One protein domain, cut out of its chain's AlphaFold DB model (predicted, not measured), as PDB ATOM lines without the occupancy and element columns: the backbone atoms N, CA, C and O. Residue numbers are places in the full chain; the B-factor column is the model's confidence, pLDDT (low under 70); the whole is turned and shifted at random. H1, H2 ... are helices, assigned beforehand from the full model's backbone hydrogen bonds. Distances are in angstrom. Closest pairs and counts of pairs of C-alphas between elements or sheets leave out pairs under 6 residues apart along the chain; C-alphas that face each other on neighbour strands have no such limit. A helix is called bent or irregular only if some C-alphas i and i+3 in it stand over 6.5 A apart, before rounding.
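AT A GLANCE: This is residues 607 to 666 and 684 to 733 of the 971 residues of the protein "Putative bromodomain containing 1 protein" of Togninia minima (strain UCR-PA7) (UniProt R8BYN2). You are looking at an elongated bundle of helices: H3 and the long, bent H4 make its middle, the H1 and H2 hairpin packs on one side, and H5 lies on the opposite side. H4 makes most of the length. The printed part has 110 residues with five named helices, H1 to H5 in chain order, and no named strand: all helix. It is compact, with a radius of gyration of the C-alphas of 13.6 A, and spans 46 by 27 by 18 A.

IN THESE COORDINATES: Find C-alpha 608 at (-30.403, -5.866, 23.732); there H1 begins, residues 608 to 621, 20.7 A long. H2 is residues 627 to 638, and H3 residues 645 to 661, 24.0 A. H4, residues 685 to 714, was assigned as one helix by its hydrogen bonds but is bent: C-alphas 698 and 701 are 7.2 A apart. Its arms are H4a, 685 to 698, and H4b, 701 to 714. H5, residues 718 to 732, ends at C-alpha 732, (-27.094, -10.503, 45.226).

HOW THE PARTS SIT: Start at H3, a hub: it touches H5, closest C-alphas Cys 653 and Ser 732 at 4.9 A, the same way at a shallow tilt of 15 degrees. With residues 656 to 661 alone it touches H4a, closest C-alphas Ile 660 and Arg 688 at 5.2 A. H4a and H4b stand at a steep tilt of 55 degrees. H1 touches H4b with residues 610 to 614 alone, closest C-alphas Leu 610 and Ala 706 at 5.9 A. H1 and H2 form a hairpin, closest C-alphas Gln 619 and Gln 627 at 6.8 A. H2 and H5 are apart. Every O i to N i+4 pair is within hydrogen-bond range in H3, H4a and H4b; H1 has 6 of 10, H2 7 of 8, H5 10 of 11.

THE WHOLE: Look to C-alphas 666 and 715, the two farthest apart, at 46.3 A. Residues 667 to 683 are not printed; C-alphas 666 and 684 stand 10.2 A apart across this cut. Of the links printed whole, none is long. Residues 663 to 666 have pLDDT under 70.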
ATOM      1  N   VAL A 607     -26.498  -5.965  21.967       86.25
ATOM      2  CA  VAL A 607     -26.688  -6.881  23.108       86.25
ATOM      3  C   VAL A 607     -28.160  -6.967  23.573       86.25
ATOM      4  O   VAL A 607     -28.562  -7.967  24.166       86.25
ATOM      5  N   TYR A 608     -29.010  -5.980  23.253       87.56
ATOM      6  CA  TYR A 608     -30.403  -5.866  23.732       87.56
ATOM      7  C   TYR A 608     -31.251  -7.118  23.451       87.56
ATOM      8  O   TYR A 608     -31.944  -7.617  24.342       87.56
ATOM      9  N   LYS A 609     -31.146  -7.686  22.241       86.69
ATOM     10  CA  LYS A 609     -31.899  -8.891  21.846       86.69
ATOM     11  C   LYS A 609     -31.554 -10.122  22.711       86.69
ATOM     12  O   LYS A 609     -32.359 -11.046  22.791       86.69
ATOM     13  N   LEU A 610     -30.399 -10.137  23.388       89.00
ATOM     14  CA  LEU A 610     -29.967 -11.221  24.283       89.00
ATOM     15  C   LEU A 610     -30.533 -11.083  25.709       89.00
ATOM     16  O   LEU A 610     -30.678 -12.087  26.411       89.00
ATOM     17  N   PHE A 611     -30.906  -9.869  26.130       89.75
ATOM     18  CA  PHE A 611     -31.512  -9.608  27.441       89.75
ATOM     19  C   PHE A 611     -33.010  -9.967  27.492       89.75
ATOM     20  O   PHE A 611     -33.509 -10.362  28.548       89.75
ATOM     21  N   LEU A 612     -33.724  -9.904  26.360       89.81
ATOM     22  CA  LEU A 612     -35.143 -10.290  26.259       89.81
ATOM     23  C   LEU A 612     -35.389 -11.734  26.775       89.81
ATOM     24  O   LEU A 612     -36.098 -11.890  27.776       89.81
ATOM     25  N   PRO A 613     -34.708 -12.782  26.252       90.06
ATOM     26  CA  PRO A 613     -34.789 -14.145  26.789       90.06
ATOM     27  C   PRO A 613     -34.305 -14.335  28.237       90.06
ATOM     28  O   PRO A 613     -34.471 -15.431  28.786       90.06
ATOM     29  N   VAL A 614     -33.648 -13.342  28.850       90.81
ATOM     30  CA  VAL A 614     -33.273 -13.369  30.275       90.81
ATOM     31  C   VAL A 614     -34.447 -12.925  31.141       90.81
ATOM     32  O   VAL A 614     -34.806 -13.648  32.074       90.81
ATOM     33  N   ILE A 615     -35.079 -11.786  30.822       90.69
ATOM     34  CA  ILE A 615     -36.252 -11.310  31.572       90.69
ATOM     35  C   ILE A 615     -37.391 -12.330  31.482       90.69
ATOM     36  O   ILE A 615     -37.966 -12.678  32.512       90.69
ATOM     37  N   GLU A 616     -37.666 -12.880  30.295       91.56
ATOM     38  CA  GLU A 616     -38.710 -13.896  30.105       91.56
ATOM     39  C   GLU A 616     -38.513 -15.113  31.023       91.56
ATOM     40  O   GLU A 616     -39.434 -15.517  31.735       91.56
ATOM     41  N   LYS A 617     -37.298 -15.679  31.081       89.56
ATOM     42  CA  LYS A 617     -37.016 -16.814  31.977       89.56
ATOM     43  C   LYS A 617     -37.033 -16.427  33.451       89.56
ATOM     44  O   LYS A 617     -37.451 -17.245  34.270       89.56
ATOM     45  N   ALA A 618     -36.612 -15.213  33.803       89.38
ATOM     46  CA  ALA A 618     -36.707 -14.725  35.175       89.38
ATOM     47  C   ALA A 618     -38.172 -14.604  35.627       89.38
ATOM     48  O   ALA A 618     -38.509 -15.059  36.719       89.38
ATOM     49  N   GLN A 619     -39.053 -14.081  34.768       89.56
ATOM     50  CA  GLN A 619     -40.492 -13.982  35.029       89.56
ATOM     51  C   GLN A 619     -41.172 -15.362  35.079       89.56
ATOM     52  O   GLN A 619     -41.943 -15.619  36.000       89.56
ATOM     53  N   LEU A 620     -40.847 -16.279  34.158       90.38
ATOM     54  CA  LEU A 620     -41.385 -17.652  34.138       90.38
ATOM     55  C   LEU A 620     -40.973 -18.504  35.355       90.38
ATOM     56  O   LEU A 620     -41.646 -19.485  35.675       90.38
ATOM     57  N   LEU A 621     -39.858 -18.166  36.012       87.31
ATOM     58  CA  LEU A 621     -39.356 -18.858  37.203       87.31
ATOM     59  C   LEU A 621     -39.705 -18.152  38.524       87.31
ATOM     60  O   LEU A 621     -39.561 -18.772  39.585       87.31
ATOM     61  N   ASP A 622     -40.162 -16.898  38.480       86.69
ATOM     62  CA  ASP A 622     -40.714 -16.201  39.640       86.69
ATOM     63  C   ASP A 622     -42.075 -16.792  40.054       86.69
ATOM     64  O   ASP A 622     -42.765 -17.489  39.313       86.69
ATOM     65  N   LYS A 623     -42.456 -16.526  41.302       83.12
ATOM     66  CA  LYS A 623     -43.750 -16.878  41.890       83.12
ATOM     67  C   LYS A 623     -44.371 -15.656  42.561       83.12
ATOM     68  O   LYS A 623     -44.819 -15.725  43.704       83.12
ATOM     69  N   ASN A 624     -44.363 -14.541  41.830       81.44
ATOM     70  CA  ASN A 624     -44.825 -13.220  42.254       81.44
ATOM     71  C   ASN A 624     -44.054 -12.672  43.475       81.44
ATOM     72  O   ASN A 624     -44.629 -11.999  44.333       81.44
ATOM     73  N   VAL A 625     -42.755 -12.984  43.575       82.81
ATOM     74  CA  VAL A 625     -41.840 -12.468  44.612       82.81
ATOM     75  C   VAL A 625     -41.011 -11.303  44.064       82.81
ATOM     76  O   VAL A 625     -40.773 -10.335  44.783       82.81
ATOM     77  N   PHE A 626     -40.603 -11.383  42.795       86.62
ATOM     78  CA  PHE A 626     -39.738 -10.409  42.121       86.62
ATOM     79  C   PHE A 626     -40.463  -9.614  41.017       86.62
ATOM     80  O   PHE A 626     -39.926  -8.620  40.531       86.62
ATOM     81  N   GLN A 627     -41.690 -10.011  40.655       86.38
ATOM     82  CA  GLN A 627     -42.541  -9.436  39.602       86.38
ATOM     83  C   GLN A 627     -42.541  -7.894  39.517       86.38
ATOM     84  O   GLN A 627     -42.288  -7.360  38.440       86.38
ATOM     85  N   ASP A 628     -42.762  -7.171  40.625       85.69
ATOM     86  CA  ASP A 628     -42.740  -5.691  40.665       85.69
ATOM     87  C   ASP A 628     -41.405  -5.081  40.185       85.69
ATOM     88  O   ASP A 628     -41.385  -3.966  39.665       85.69
ATOM     89  N   GLY A 629     -40.284  -5.775  40.408       87.44
ATOM     90  CA  GLY A 629     -38.951  -5.356  39.969       87.44
ATOM     91  C   GLY A 629     -38.658  -5.799  38.538       87.44
ATOM     92  O   GLY A 629     -38.237  -4.985  37.720       87.44
ATOM     93  N   LEU A 630     -38.977  -7.052  38.199       90.75
ATOM     94  CA  LEU A 630     -38.805  -7.592  36.845       90.75
ATOM     95  C   LEU A 630     -39.638  -6.828  35.798       90.75
ATOM     96  O   LEU A 630     -39.181  -6.659  34.672       90.75
ATOM     97  N   ALA A 631     -40.818  -6.315  36.160       89.69
ATOM     98  CA  ALA A 631     -41.639  -5.473  35.284       89.69
ATOM     99  C   ALA A 631     -41.046  -4.063  35.067       89.69
ATOM    100  O   ALA A 631     -41.153  -3.505  33.973       89.69
ATOM    101  N   LYS A 632     -40.374  -3.488  36.077       91.06
ATOM    102  CA  LYS A 632     -39.625  -2.225  35.917       91.06
ATOM    103  C   LYS A 632     -38.415  -2.422  35.014       91.06
ATOM    104  O   LYS A 632     -38.252  -1.665  34.064       91.06
ATOM    105  N   MET A 633     -37.642  -3.483  35.254       91.06
ATOM    106  CA  MET A 633     -36.520  -3.854  34.394       91.06
ATOM    107  C   MET A 633     -36.953  -4.104  32.953       91.06
ATOM    108  O   MET A 633     -36.258  -3.663  32.047       91.06
ATOM    109  N   GLN A 634     -38.104  -4.751  32.736       91.31
ATOM    110  CA  GLN A 634     -38.683  -4.901  31.401       91.31
ATOM    111  C   GLN A 634     -38.978  -3.536  30.771       91.31
ATOM    112  O   GLN A 634     -38.526  -3.276  29.668       91.31
ATOM    113  N   THR A 635     -39.609  -2.620  31.511       91.75
ATOM    114  CA  THR A 635     -39.883  -1.252  31.026       91.75
ATOM    115  C   THR A 635     -38.594  -0.476  30.693       91.75
ATOM    116  O   THR A 635     -38.558   0.276  29.721       91.75
ATOM    117  N   GLN A 636     -37.520  -0.653  31.472       90.00
ATOM    118  CA  GLN A 636     -36.198  -0.059  31.202       90.00
ATOM    119  C   GLN A 636     -35.513  -0.702  29.984       90.00
ATOM    120  O   GLN A 636     -34.902  -0.003  29.177       90.00
ATOM    121  N   LEU A 637     -35.642  -2.021  29.824       90.19
ATOM    122  CA  LEU A 637     -35.160  -2.761  28.662       90.19
ATOM    123  C   LEU A 637     -35.895  -2.316  27.389       90.19
ATOM    124  O   LEU A 637     -35.239  -1.964  26.415       90.19
ATOM    125  N   ASP A 638     -37.227  -2.226  27.420       88.19
ATOM    126  CA  ASP A 638     -38.056  -1.756  26.303       88.19
ATOM    127  C   ASP A 638     -37.684  -0.314  25.895       88.19
ATOM    128  O   ASP A 638     -37.720   0.035  24.713       88.19
ATOM    129  N   ALA A 639     -37.245   0.505  26.858       88.75
ATOM    130  CA  ALA A 639     -36.709   1.852  26.653       88.75
ATOM    131  C   ALA A 639     -35.229   1.902  26.199       88.75
ATOM    132  O   ALA A 639     -34.660   2.990  26.136       88.75
ATOM    133  N   ARG A 640     -34.599   0.753  25.893       87.94
ATOM    134  CA  ARG A 640     -33.179   0.603  25.495       87.94
ATOM    135  C   ARG A 640     -32.183   1.212  26.504       87.94
ATOM    136  O   ARG A 640     -31.108   1.675  26.137       87.94
ATOM    137  N   PHE A 641     -32.517   1.185  27.798       87.44
ATOM    138  CA  PHE A 641     -31.687   1.776  28.859       87.44
ATOM    139  C   PHE A 641     -30.340   1.057  29.071       87.44
ATOM    140  O   PHE A 641     -29.359   1.684  29.465       87.44
ATOM    141  N   TYR A 642     -30.280  -0.254  28.818       86.88
ATOM    142  CA  TYR A 642     -29.089  -1.070  29.066       86.88
ATOM    143  C   TYR A 642     -28.212  -1.192  27.814       86.88
ATOM    144  O   TYR A 642     -28.531  -1.956  26.903       86.88
ATOM    145  N   THR A 643     -27.079  -0.488  27.795       85.06
ATOM    146  CA  THR A 643     -26.045  -0.630  26.752       85.06
ATOM    147  C   THR A 643     -25.004  -1.711  27.065       85.06
ATOM    148  O   THR A 643     -24.359  -2.209  26.146       85.06
ATOM    149  N   THR A 644     -24.861  -2.114  28.335       88.06
ATOM    150  CA  THR A 644     -23.917  -3.152  28.787       88.06
ATOM    151  C   THR A 644     -24.607  -4.248  29.602       88.06
ATOM    152  O   THR A 644     -25.582  -4.022  30.325       88.06
ATOM    153  N   THR A 645     -24.067  -5.462  29.511       89.12
ATOM    154  CA  THR A 645     -24.523  -6.657  30.233       89.12
ATOM    155  C   THR A 645     -24.312  -6.511  31.731       89.12
ATOM    156  O   THR A 645     -25.152  -6.968  32.501       89.12
ATOM    157  N   LEU A 646     -23.224  -5.862  32.161       88.81
ATOM    158  CA  LEU A 646     -22.958  -5.644  33.584       88.81
ATOM    159  C   LEU A 646     -23.965  -4.674  34.217       88.81
ATOM    160  O   LEU A 646     -24.432  -4.949  35.319       88.81
ATOM    161  N   ALA A 647     -24.390  -3.610  33.522       89.75
ATOM    162  CA  ALA A 647     -25.456  -2.734  34.021       89.75
ATOM    163  C   ALA A 647     -26.798  -3.482  34.145       89.75
ATOM    164  O   ALA A 647     -27.479  -3.391  35.164       89.75
ATOM    165  N   PHE A 648     -27.146  -4.298  33.146       92.38
ATOM    166  CA  PHE A 648     -28.343  -5.143  33.196       92.38
ATOM    167  C   PHE A 648     -28.278  -6.211  34.307       92.38
ATOM    168  O   PHE A 648     -29.257  -6.444  35.019       92.38
ATOM    169  N   ALA A 649     -27.118  -6.845  34.494       91.12
ATOM    170  CA  ALA A 649     -26.893  -7.834  35.543       91.12
ATOM    171  C   ALA A 649     -26.899  -7.209  36.946       91.12
ATOM    172  O   ALA A 649     -27.377  -7.854  37.880       91.12
ATOM    173  N   HIS A 650     -26.422  -5.967  37.096       91.50
ATOM    174  CA  HIS A 650     -26.488  -5.209  38.346       91.50
ATOM    175  C   HIS A 650     -27.938  -5.027  38.796       91.50
ATOM    176  O   HIS A 650     -28.302  -5.482  39.879       91.50
ATOM    177  N   ASP A 651     -28.787  -4.459  37.939       90.94
ATOM    178  CA  ASP A 651     -30.188  -4.189  38.273       90.94
ATOM    179  C   ASP A 651     -30.976  -5.491  38.522       90.94
ATOM    180  O   ASP A 651     -31.817  -5.547  39.422       90.94
ATOM    181  N   LEU A 652     -30.646  -6.585  37.817       90.75
ATOM    182  CA  LEU A 652     -31.220  -7.913  38.082       90.75
ATOM    183  C   LEU A 652     -30.818  -8.447  39.466       90.75
ATOM    184  O   LEU A 652     -31.647  -9.006  40.191       90.75
ATOM    185  N   CYS A 653     -29.551  -8.264  39.836       90.06
ATOM    186  CA  CYS A 653     -29.024  -8.619  41.148       90.06
ATOM    187  C   CYS A 653     -29.641  -7.756  42.259       90.06
ATOM    188  O   CYS A 653     -29.993  -8.294  43.311       90.06
ATOM    189  N   GLU A 654     -29.848  -6.455  42.031       90.81
ATOM    190  CA  GLU A 654     -30.513  -5.561  42.982       90.81
ATOM    191  C   GLU A 654     -31.988  -5.942  43.170       90.81
ATOM    192  O   GLU A 654     -32.426  -6.124  44.307       90.81
ATOM    193  N   VAL A 655     -32.747  -6.164  42.089       89.81
ATOM    194  CA  VAL A 655     -34.148  -6.626  42.153       89.81
ATOM    195  C   VAL A 655     -34.278  -7.916  42.967       89.81
ATOM    196  O   VAL A 655     -35.205  -8.054  43.773       89.81
ATOM    197  N   ILE A 656     -33.339  -8.851  42.806       89.25
ATOM    198  CA  ILE A 656     -33.332 -10.108  43.560       89.25
ATOM    199  C   ILE A 656     -32.917  -9.886  45.023       89.25
ATOM    200  O   ILE A 656     -33.584 -10.412  45.916       89.25
ATOM    201  N   ASN A 657     -31.912  -9.056  45.311       89.00
ATOM    202  CA  ASN A 657     -31.522  -8.719  46.683       89.00
ATOM    203  C   ASN A 657     -32.672  -8.015  47.439       89.00
ATOM    204  O   ASN A 657     -33.064  -8.441  48.530       89.00
ATOM    205  N   VAL A 658     -33.304  -7.013  46.818       88.56
ATOM    206  CA  VAL A 658     -34.471  -6.289  47.349       88.56
ATOM    207  C   VAL A 658     -35.667  -7.227  47.549       88.56
ATOM    208  O   VAL A 658     -36.342  -7.142  48.575       88.56
ATOM    209  N   GLY A 659     -35.914  -8.176  46.640       82.56
ATOM    210  CA  GLY A 659     -36.967  -9.184  46.815       82.56
ATOM    211  C   GLY A 659     -36.669 -10.221  47.912       82.56
ATOM    212  O   GLY A 659     -37.595 -10.699  48.572       82.56
ATOM    213  N   ILE A 660     -35.396 -10.542  48.173       86.50
ATOM    214  CA  ILE A 660     -34.964 -11.434  49.265       86.50
ATOM    215  C   ILE A 660     -35.068 -10.737  50.628       86.50
ATOM    216  O   ILE A 660     -35.625 -11.309  51.567       86.50
ATOM    217  N   ASN A 661     -34.554  -9.509  50.734       85.81
ATOM    218  CA  ASN A 661     -34.418  -8.771  51.993       85.81
ATOM    219  C   ASN A 661     -35.615  -7.848  52.311       85.81
ATOM    220  O   ASN A 661     -35.746  -7.377  53.440       85.81
ATOM    221  N   GLY A 662     -36.511  -7.602  51.350       78.19
ATOM    222  CA  GLY A 662     -37.702  -6.766  51.520       78.19
ATOM    223  C   GLY A 662     -38.816  -7.392  52.381       78.19
ATOM    224  O   GLY A 662     -38.781  -8.589  52.702       78.19
ATOM    225  N   PRO A 663     -39.844  -6.604  52.754       66.69
ATOM    226  CA  PRO A 663     -40.976  -7.083  53.543       66.69
ATOM    227  C   PRO A 663     -41.850  -8.067  52.749       66.69
ATOM    228  O   PRO A 663     -42.220  -7.815  51.603       66.69
ATOM    229  N   SER A 664     -42.233  -9.181  53.381       57.25
ATOM    230  CA  SER A 664     -43.133 -10.175  52.783       57.25
ATOM    231  C   SER A 664     -44.538  -9.591  52.588       57.25
ATOM    232  O   SER A 664     -45.323  -9.493  53.533       57.25
ATOM    233  N   ARG A 665     -44.895  -9.246  51.342       55.09
ATOM    234  CA  ARG A 665     -46.255  -8.792  50.981       55.09
ATOM    235  C   ARG A 665     -47.344  -9.848  51.240       55.09
ATOM    236  O   ARG A 665     -48.522  -9.504  51.262       55.09
ATOM    237  N   SER A 666     -46.973 -11.108  51.487       49.16
ATOM    238  CA  SER A 666     -47.914 -12.206  51.753       49.16
ATOM    239  C   SER A 666     -48.662 -12.098  53.091       49.16
ATOM    240  O   SER A 666     -49.583 -12.878  53.312       49.16
ATOM    241  N   GLU A 684     -40.590 -16.535  54.235       78.88
ATOM    242  CA  GLU A 684     -39.207 -16.513  54.714       78.88
ATOM    243  C   GLU A 684     -38.229 -15.966  53.666       78.88
ATOM    244  O   GLU A 684     -38.220 -16.387  52.507       78.88
ATOM    245  N   ALA A 685     -37.302 -15.109  54.107       80.75
ATOM    246  CA  ALA A 685     -36.171 -14.661  53.287       80.75
ATOM    247  C   ALA A 685     -35.289 -15.836  52.806       80.75
ATOM    248  O   ALA A 685     -34.687 -15.765  51.737       80.75
ATOM    249  N   ARG A 686     -35.254 -16.956  53.547       82.62
ATOM    250  CA  ARG A 686     -34.538 -18.185  53.157       82.62
ATOM    251  C   ARG A 686     -35.144 -18.850  51.919       82.62
ATOM    252  O   ARG A 686     -34.399 -19.246  51.022       82.62
ATOM    253  N   ASP A 687     -36.470 -18.927  51.825       83.62
ATOM    254  CA  ASP A 687     -37.150 -19.478  50.646       83.62
ATOM    255  C   ASP A 687     -37.161 -18.506  49.466       83.62
ATOM    256  O   ASP A 687     -37.033 -18.939  48.317       83.62
ATOM    257  N   ARG A 688     -37.184 -17.195  49.730       84.00
ATOM    258  CA  ARG A 688     -36.948 -16.174  48.698       84.00
ATOM    259  C   ARG A 688     -35.515 -16.237  48.151       84.00
ATOM    260  O   ARG A 688     -35.349 -16.243  46.935       84.00
ATOM    261  N   LYS A 689     -34.491 -16.452  48.992       88.31
ATOM    262  CA  LYS A 689     -33.102 -16.732  48.555       88.31
ATOM    263  C   LYS A 689     -32.989 -18.026  47.744       88.31
ATOM    264  O   LYS A 689     -32.289 -18.056  46.734       88.31
ATOM    265  N   ARG A 690     -33.700 -19.095  48.130       88.19
ATOM    266  CA  ARG A 690     -33.784 -20.345  47.343       88.19
ATOM    267  C   ARG A 690     -34.452 -20.136  45.976       88.19
ATOM    268  O   ARG A 690     -34.081 -20.818  45.023       88.19
ATOM    269  N   LEU A 691     -35.419 -19.221  45.868       85.62
ATOM    270  CA  LEU A 691     -36.052 -18.846  44.600       85.62
ATOM    271  C   LEU A 691     -35.107 -17.995  43.733       85.62
ATOM    272  O   LEU A 691     -34.827 -18.390  42.605       85.62
ATOM    273  N   GLY A 692     -34.534 -16.920  44.285       87.19
ATOM    274  CA  GLY A 692     -33.560 -16.059  43.599       87.19
ATOM    275  C   GLY A 692     -32.342 -16.830  43.079       87.19
ATOM    276  O   GLY A 692     -32.003 -16.721  41.905       87.19
ATOM    277  N   LYS A 693     -31.756 -17.728  43.889       90.81
ATOM    278  CA  LYS A 693     -30.643 -18.594  43.449       90.81
ATOM    279  C   LYS A 693     -31.041 -19.565  42.326       90.81
ATOM    280  O   LYS A 693     -30.186 -19.933  41.523       90.81
ATOM    281  N   ARG A 694     -32.315 -19.980  42.236       88.50
ATOM    282  CA  ARG A 694     -32.813 -20.783  41.101       88.50
ATOM    283  C   ARG A 694     -32.938 -19.934  39.836       88.50
ATOM    284  O   ARG A 694     -32.534 -20.406  38.780       88.50
ATOM    285  N   ILE A 695     -33.475 -18.718  39.957       89.81
ATOM    286  CA  ILE A 695     -33.631 -17.771  38.845       89.81
ATOM    287  C   ILE A 695     -32.257 -17.420  38.266       89.81
ATOM    288  O   ILE A 695     -32.010 -17.704  37.097       89.81
ATOM    289  N   LEU A 696     -31.331 -16.926  39.097       90.00
ATOM    290  CA  LEU A 696     -29.978 -16.558  38.667       90.00
ATOM    291  C   LEU A 696     -29.248 -17.734  38.013       90.00
ATOM    292  O   LEU A 696     -28.756 -17.585  36.902       90.00
ATOM    293  N   LYS A 697     -29.262 -18.936  38.611       92.50
ATOM    294  CA  LYS A 697     -28.608 -20.111  38.004       92.50
ATOM    295  C   LYS A 697     -29.232 -20.544  36.663       92.50
ATOM    296  O   LYS A 697     -28.530 -21.105  35.827       92.50
ATOM    297  N   ALA A 698     -30.527 -20.318  36.444       89.50
ATOM    298  CA  ALA A 698     -31.180 -20.618  35.166       89.50
ATOM    299  C   ALA A 698     -30.913 -19.553  34.082       89.50
ATOM    300  O   ALA A 698     -31.056 -19.839  32.894       89.50
ATOM    301  N   VAL A 699     -30.532 -18.346  34.505       92.31
ATOM    302  CA  VAL A 699     -30.241 -17.172  33.670       92.31
ATOM    303  C   VAL A 699     -28.741 -17.012  33.372       92.31
ATOM    304  O   VAL A 699     -28.393 -16.505  32.309       92.31
ATOM    305  N   GLN A 700     -27.853 -17.473  34.263       90.06
ATOM    306  CA  GLN A 700     -26.397 -17.250  34.229       90.06
ATOM    307  C   GLN A 700     -25.781 -17.531  32.849       90.06
ATOM    308  O   GLN A 700     -25.157 -16.645  32.280       90.06
ATOM    309  N   GLN A 701     -26.080 -18.686  32.243       91.62
ATOM    310  CA  GLN A 701     -25.576 -19.056  30.911       91.62
ATOM    311  C   GLN A 701     -25.927 -18.030  29.811       91.62
ATOM    312  O   GLN A 701     -25.157 -17.844  28.869       91.62
ATOM    313  N   GLN A 702     -27.082 -17.361  29.909       90.12
ATOM    314  CA  GLN A 702     -27.488 -16.324  28.956       90.12
ATOM    315  C   GLN A 702     -26.801 -14.989  29.237       90.12
ATOM    316  O   GLN A 702     -26.350 -14.352  28.287       90.12
ATOM    317  N   LEU A 703     -26.655 -14.599  30.509       90.00
ATOM    318  CA  LEU A 703     -25.857 -13.423  30.881       90.00
ATOM    319  C   LEU A 703     -24.409 -13.583  30.413       90.00
ATOM    320  O   LEU A 703     -23.891 -12.689  29.758       90.00
ATOM    321  N   GLU A 704     -23.784 -14.745  30.624       91.19
ATOM    322  CA  GLU A 704     -22.453 -15.015  30.075       91.19
ATOM    323  C   GLU A 704     -22.423 -14.968  28.534       91.19
ATOM    324  O   GLU A 704     -21.400 -14.620  27.952       91.19
ATOM    325  N   SER A 705     -23.500 -15.359  27.839       90.00
ATOM    326  CA  SER A 705     -23.552 -15.292  26.368       90.00
ATOM    327  C   SER A 705     -23.667 -13.854  25.850       90.00
ATOM    328  O   SER A 705     -23.018 -13.515  24.863       90.00
ATOM    329  N   ALA A 706     -24.406 -12.996  26.559       89.50
ATOM    330  CA  ALA A 706     -24.454 -11.562  26.298       89.50
ATOM    331  C   ALA A 706     -23.108 -10.889  26.611       89.50
ATOM    332  O   ALA A 706     -22.609 -10.108  25.807       89.50
ATOM    333  N   LEU A 707     -22.466 -11.280  27.715       90.12
ATOM    334  CA  LEU A 707     -21.164 -10.764  28.133       90.12
ATOM    335  C   LEU A 707     -20.031 -11.167  27.176       90.12
ATOM    336  O   LEU A 707     -19.105 -10.390  26.968       90.12
ATOM    337  N   ARG A 708     -20.116 -12.355  26.556       89.19
ATOM    338  CA  ARG A 708     -19.223 -12.765  25.458       89.19
ATOM    339  C   ARG A 708     -19.405 -11.872  24.233       89.19
ATOM    340  O   ARG A 708     -18.424 -11.313  23.765       89.19
ATOM    341  N   ALA A 709     -20.645 -11.650  23.790       86.31
ATOM    342  CA  ALA A 709     -20.920 -10.735  22.681       86.31
ATOM    343  C   ALA A 709     -20.446  -9.296  22.978       86.31
ATOM    344  O   ALA A 709     -19.846  -8.654  22.123       86.31
ATOM    345  N   GLU A 710     -20.642  -8.794  24.200       87.25
ATOM    346  CA  GLU A 710     -20.115  -7.494  24.631       87.25
ATOM    347  C   GLU A 710     -18.579  -7.453  24.621       87.25
ATOM    348  O   GLU A 710     -18.000  -6.475  24.143       87.25
ATOM    349  N   ALA A 711     -17.907  -8.500  25.108       86.31
ATOM    350  CA  ALA A 711     -16.449  -8.614  25.082       86.31
ATOM    351  C   ALA A 711     -15.904  -8.629  23.643       86.31
ATOM    352  O   ALA A 711     -14.964  -7.893  23.344       86.31
ATOM    353  N   ASP A 712     -16.538  -9.380  22.738       85.19
ATOM    354  CA  ASP A 712     -16.173  -9.458  21.317       85.19
ATOM    355  C   ASP A 712     -16.387  -8.116  20.585       85.19
ATOM    356  O   ASP A 712     -15.614  -7.750  19.696       85.19
ATOM    357  N   ILE A 713     -17.403  -7.333  20.969       82.44
ATOM    358  CA  ILE A 713     -17.676  -5.999  20.402       82.44
ATOM    359  C   ILE A 713     -16.718  -4.939  20.964       82.44
ATOM    360  O   ILE A 713     -16.195  -4.118  20.213       82.44
ATOM    361  N   THR A 714     -16.466  -4.953  22.274       78.81
ATOM    362  CA  THR A 714     -15.658  -3.931  22.969       78.81
ATOM    363  C   THR A 714     -14.167  -4.270  23.058       78.81
ATOM    364  O   THR A 714     -13.378  -3.446  23.514       78.81
ATOM    365  N   SER A 715     -13.756  -5.467  22.622       77.25
ATOM    366  CA  SER A 715     -12.389  -6.007  22.763       77.25
ATOM    367  C   SER A 715     -11.875  -6.079  24.217       77.25
ATOM    368  O   SER A 715     -10.665  -6.104  24.454       77.25
ATOM    369  N   LYS A 716     -12.783  -6.121  25.203       82.50
ATOM    370  CA  LYS A 716     -12.461  -6.265  26.634       82.50
ATOM    371  C   LYS A 716     -12.145  -7.737  26.975       82.50
ATOM    372  O   LYS A 716     -12.762  -8.637  26.408       82.50
ATOM    373  N   PRO A 717     -11.222  -8.027  27.912       85.69
ATOM    374  CA  PRO A 717     -10.883  -9.401  28.279       85.69
ATOM    375  C   PRO A 717     -12.024 -10.083  29.054       85.69
ATOM    376  O   PRO A 717     -12.315  -9.735  30.197       85.69
ATOM    377  N   LEU A 718     -12.634 -11.107  28.450       87.38
ATOM    378  CA  LEU A 718     -13.773 -11.853  29.006       87.38
ATOM    379  C   LEU A 718     -13.561 -12.334  30.460       87.38
ATOM    380  O   LEU A 718     -14.480 -12.270  31.274       87.38
ATOM    381  N   ASP A 719     -12.346 -12.771  30.799       86.88
ATOM    382  CA  ASP A 719     -11.990 -13.324  32.114       86.88
ATOM    383  C   ASP A 719     -12.053 -12.319  33.280       86.88
ATOM    384  O   ASP A 719     -12.020 -12.747  34.439       86.88
ATOM    385  N   THR A 720     -12.089 -11.005  33.024       87.50
ATOM    386  CA  THR A 720     -12.334 -10.003  34.081       87.50
ATOM    387  C   THR A 720     -13.831  -9.803  34.273       87.50
ATOM    388  O   THR A 720     -14.330  -9.945  35.388       87.50
ATOM    389  N   LEU A 721     -14.555  -9.611  33.168       85.88
ATOM    390  CA  LEU A 721     -16.001  -9.403  33.147       85.88
ATOM    391  C   LEU A 721     -16.763 -10.586  33.775       85.88
ATOM    392  O   LEU A 721     -17.712 -10.381  34.528       85.88
ATOM    393  N   LEU A 722     -16.332 -11.830  33.523       89.06
ATOM    394  CA  LEU A 722     -16.931 -13.021  34.145       89.06
ATOM    395  C   LEU A 722     -16.764 -13.040  35.674       89.06
ATOM    396  O   LEU A 722     -17.694 -13.418  36.379       89.06
ATOM    397  N   LYS A 723     -15.611 -12.600  36.201       89.31
ATOM    398  CA  LYS A 723     -15.365 -12.538  37.656       89.31
ATOM    399  C   LYS A 723     -16.201 -11.453  38.327       89.31
ATOM    400  O   LYS A 723     -16.677 -11.657  39.440       89.31
ATOM    401  N   GLU A 724     -16.391 -10.325  37.646       88.81
ATOM    402  CA  GLU A 724     -17.292  -9.258  38.086       88.81
ATOM    403  C   GLU A 724     -18.743  -9.764  38.126       88.81
ATOM    404  O   GLU A 724     -19.398  -9.652  39.163       88.81
ATOM    405  N   LEU A 725     -19.211 -10.433  37.061       89.25
ATOM    406  CA  LEU A 725     -20.546 -11.038  36.998       89.25
ATOM    407  C   LEU A 725     -20.781 -12.082  38.107       89.25
ATOM    408  O   LEU A 725     -21.799 -12.014  38.797       89.25
ATOM    409  N   ASP A 726     -19.860 -13.029  38.309       89.88
ATOM    410  CA  ASP A 726     -19.998 -14.056  39.352       89.88
ATOM    411  C   ASP A 726     -19.985 -13.440  40.766       89.88
ATOM    412  O   ASP A 726     -20.798 -13.823  41.612       89.88
ATOM    413  N   GLY A 727     -19.137 -12.433  41.012       89.44
ATOM    414  CA  GLY A 727     -19.106 -11.693  42.280       89.44
ATOM    415  C   GLY A 727     -20.407 -10.929  42.561       89.44
ATOM    416  O   GLY A 727     -20.920 -10.962  43.682       89.44
ATOM    417  N   MET A 728     -20.996 -10.303  41.538       87.88
ATOM    418  CA  MET A 728     -22.307  -9.646  41.630       87.88
ATOM    419  C   MET A 728     -23.430 -10.655  41.915       87.88
ATOM    420  O   MET A 728     -24.283 -10.407  42.772       87.88
ATOM    421  N   ILE A 729     -23.407 -11.820  41.257       90.12
ATOM    422  CA  ILE A 729     -24.362 -12.912  41.493       90.12
ATOM    423  C   ILE A 729     -24.255 -13.437  42.933       90.12
ATOM    424  O   ILE A 729     -25.289 -13.679  43.561       90.12
ATOM    425  N   GLU A 730     -23.051 -13.586  43.491       89.12
ATOM    426  CA  GLU A 730     -22.875 -14.010  44.885       89.12
ATOM    427  C   GLU A 730     -23.385 -12.951  45.880       89.12
ATOM    428  O   GLU A 730     -24.222 -13.273  46.732       89.12
ATOM    429  N   ALA A 731     -22.996 -11.682  45.706       88.31
ATOM    430  CA  ALA A 731     -23.443 -10.563  46.542       88.31
ATOM    431  C   ALA A 731     -24.975 -10.361  46.516       88.31
ATOM    432  O   ALA A 731     -25.594 -10.062  47.541       88.31
ATOM    433  N   SER A 732     -25.628 -10.593  45.369       86.19
ATOM    434  CA  SER A 732     -27.094 -10.503  45.226       86.19
ATOM    435  C   SER A 732     -27.869 -11.444  46.160       86.19
ATOM    436  O   SER A 732     -29.031 -11.200  46.492       86.19
ATOM    437  N   LEU A 733     -27.225 -12.535  46.587       87.94
ATOM    438  CA  LEU A 733     -27.824 -13.580  47.402       87.94
ATOM    439  C   LEU A 733     -27.570 -13.383  48.900       87.94
ATOM    440  O   LEU A 733     -27.996 -14.233  49.687       87.94
TER     441      LEU A 733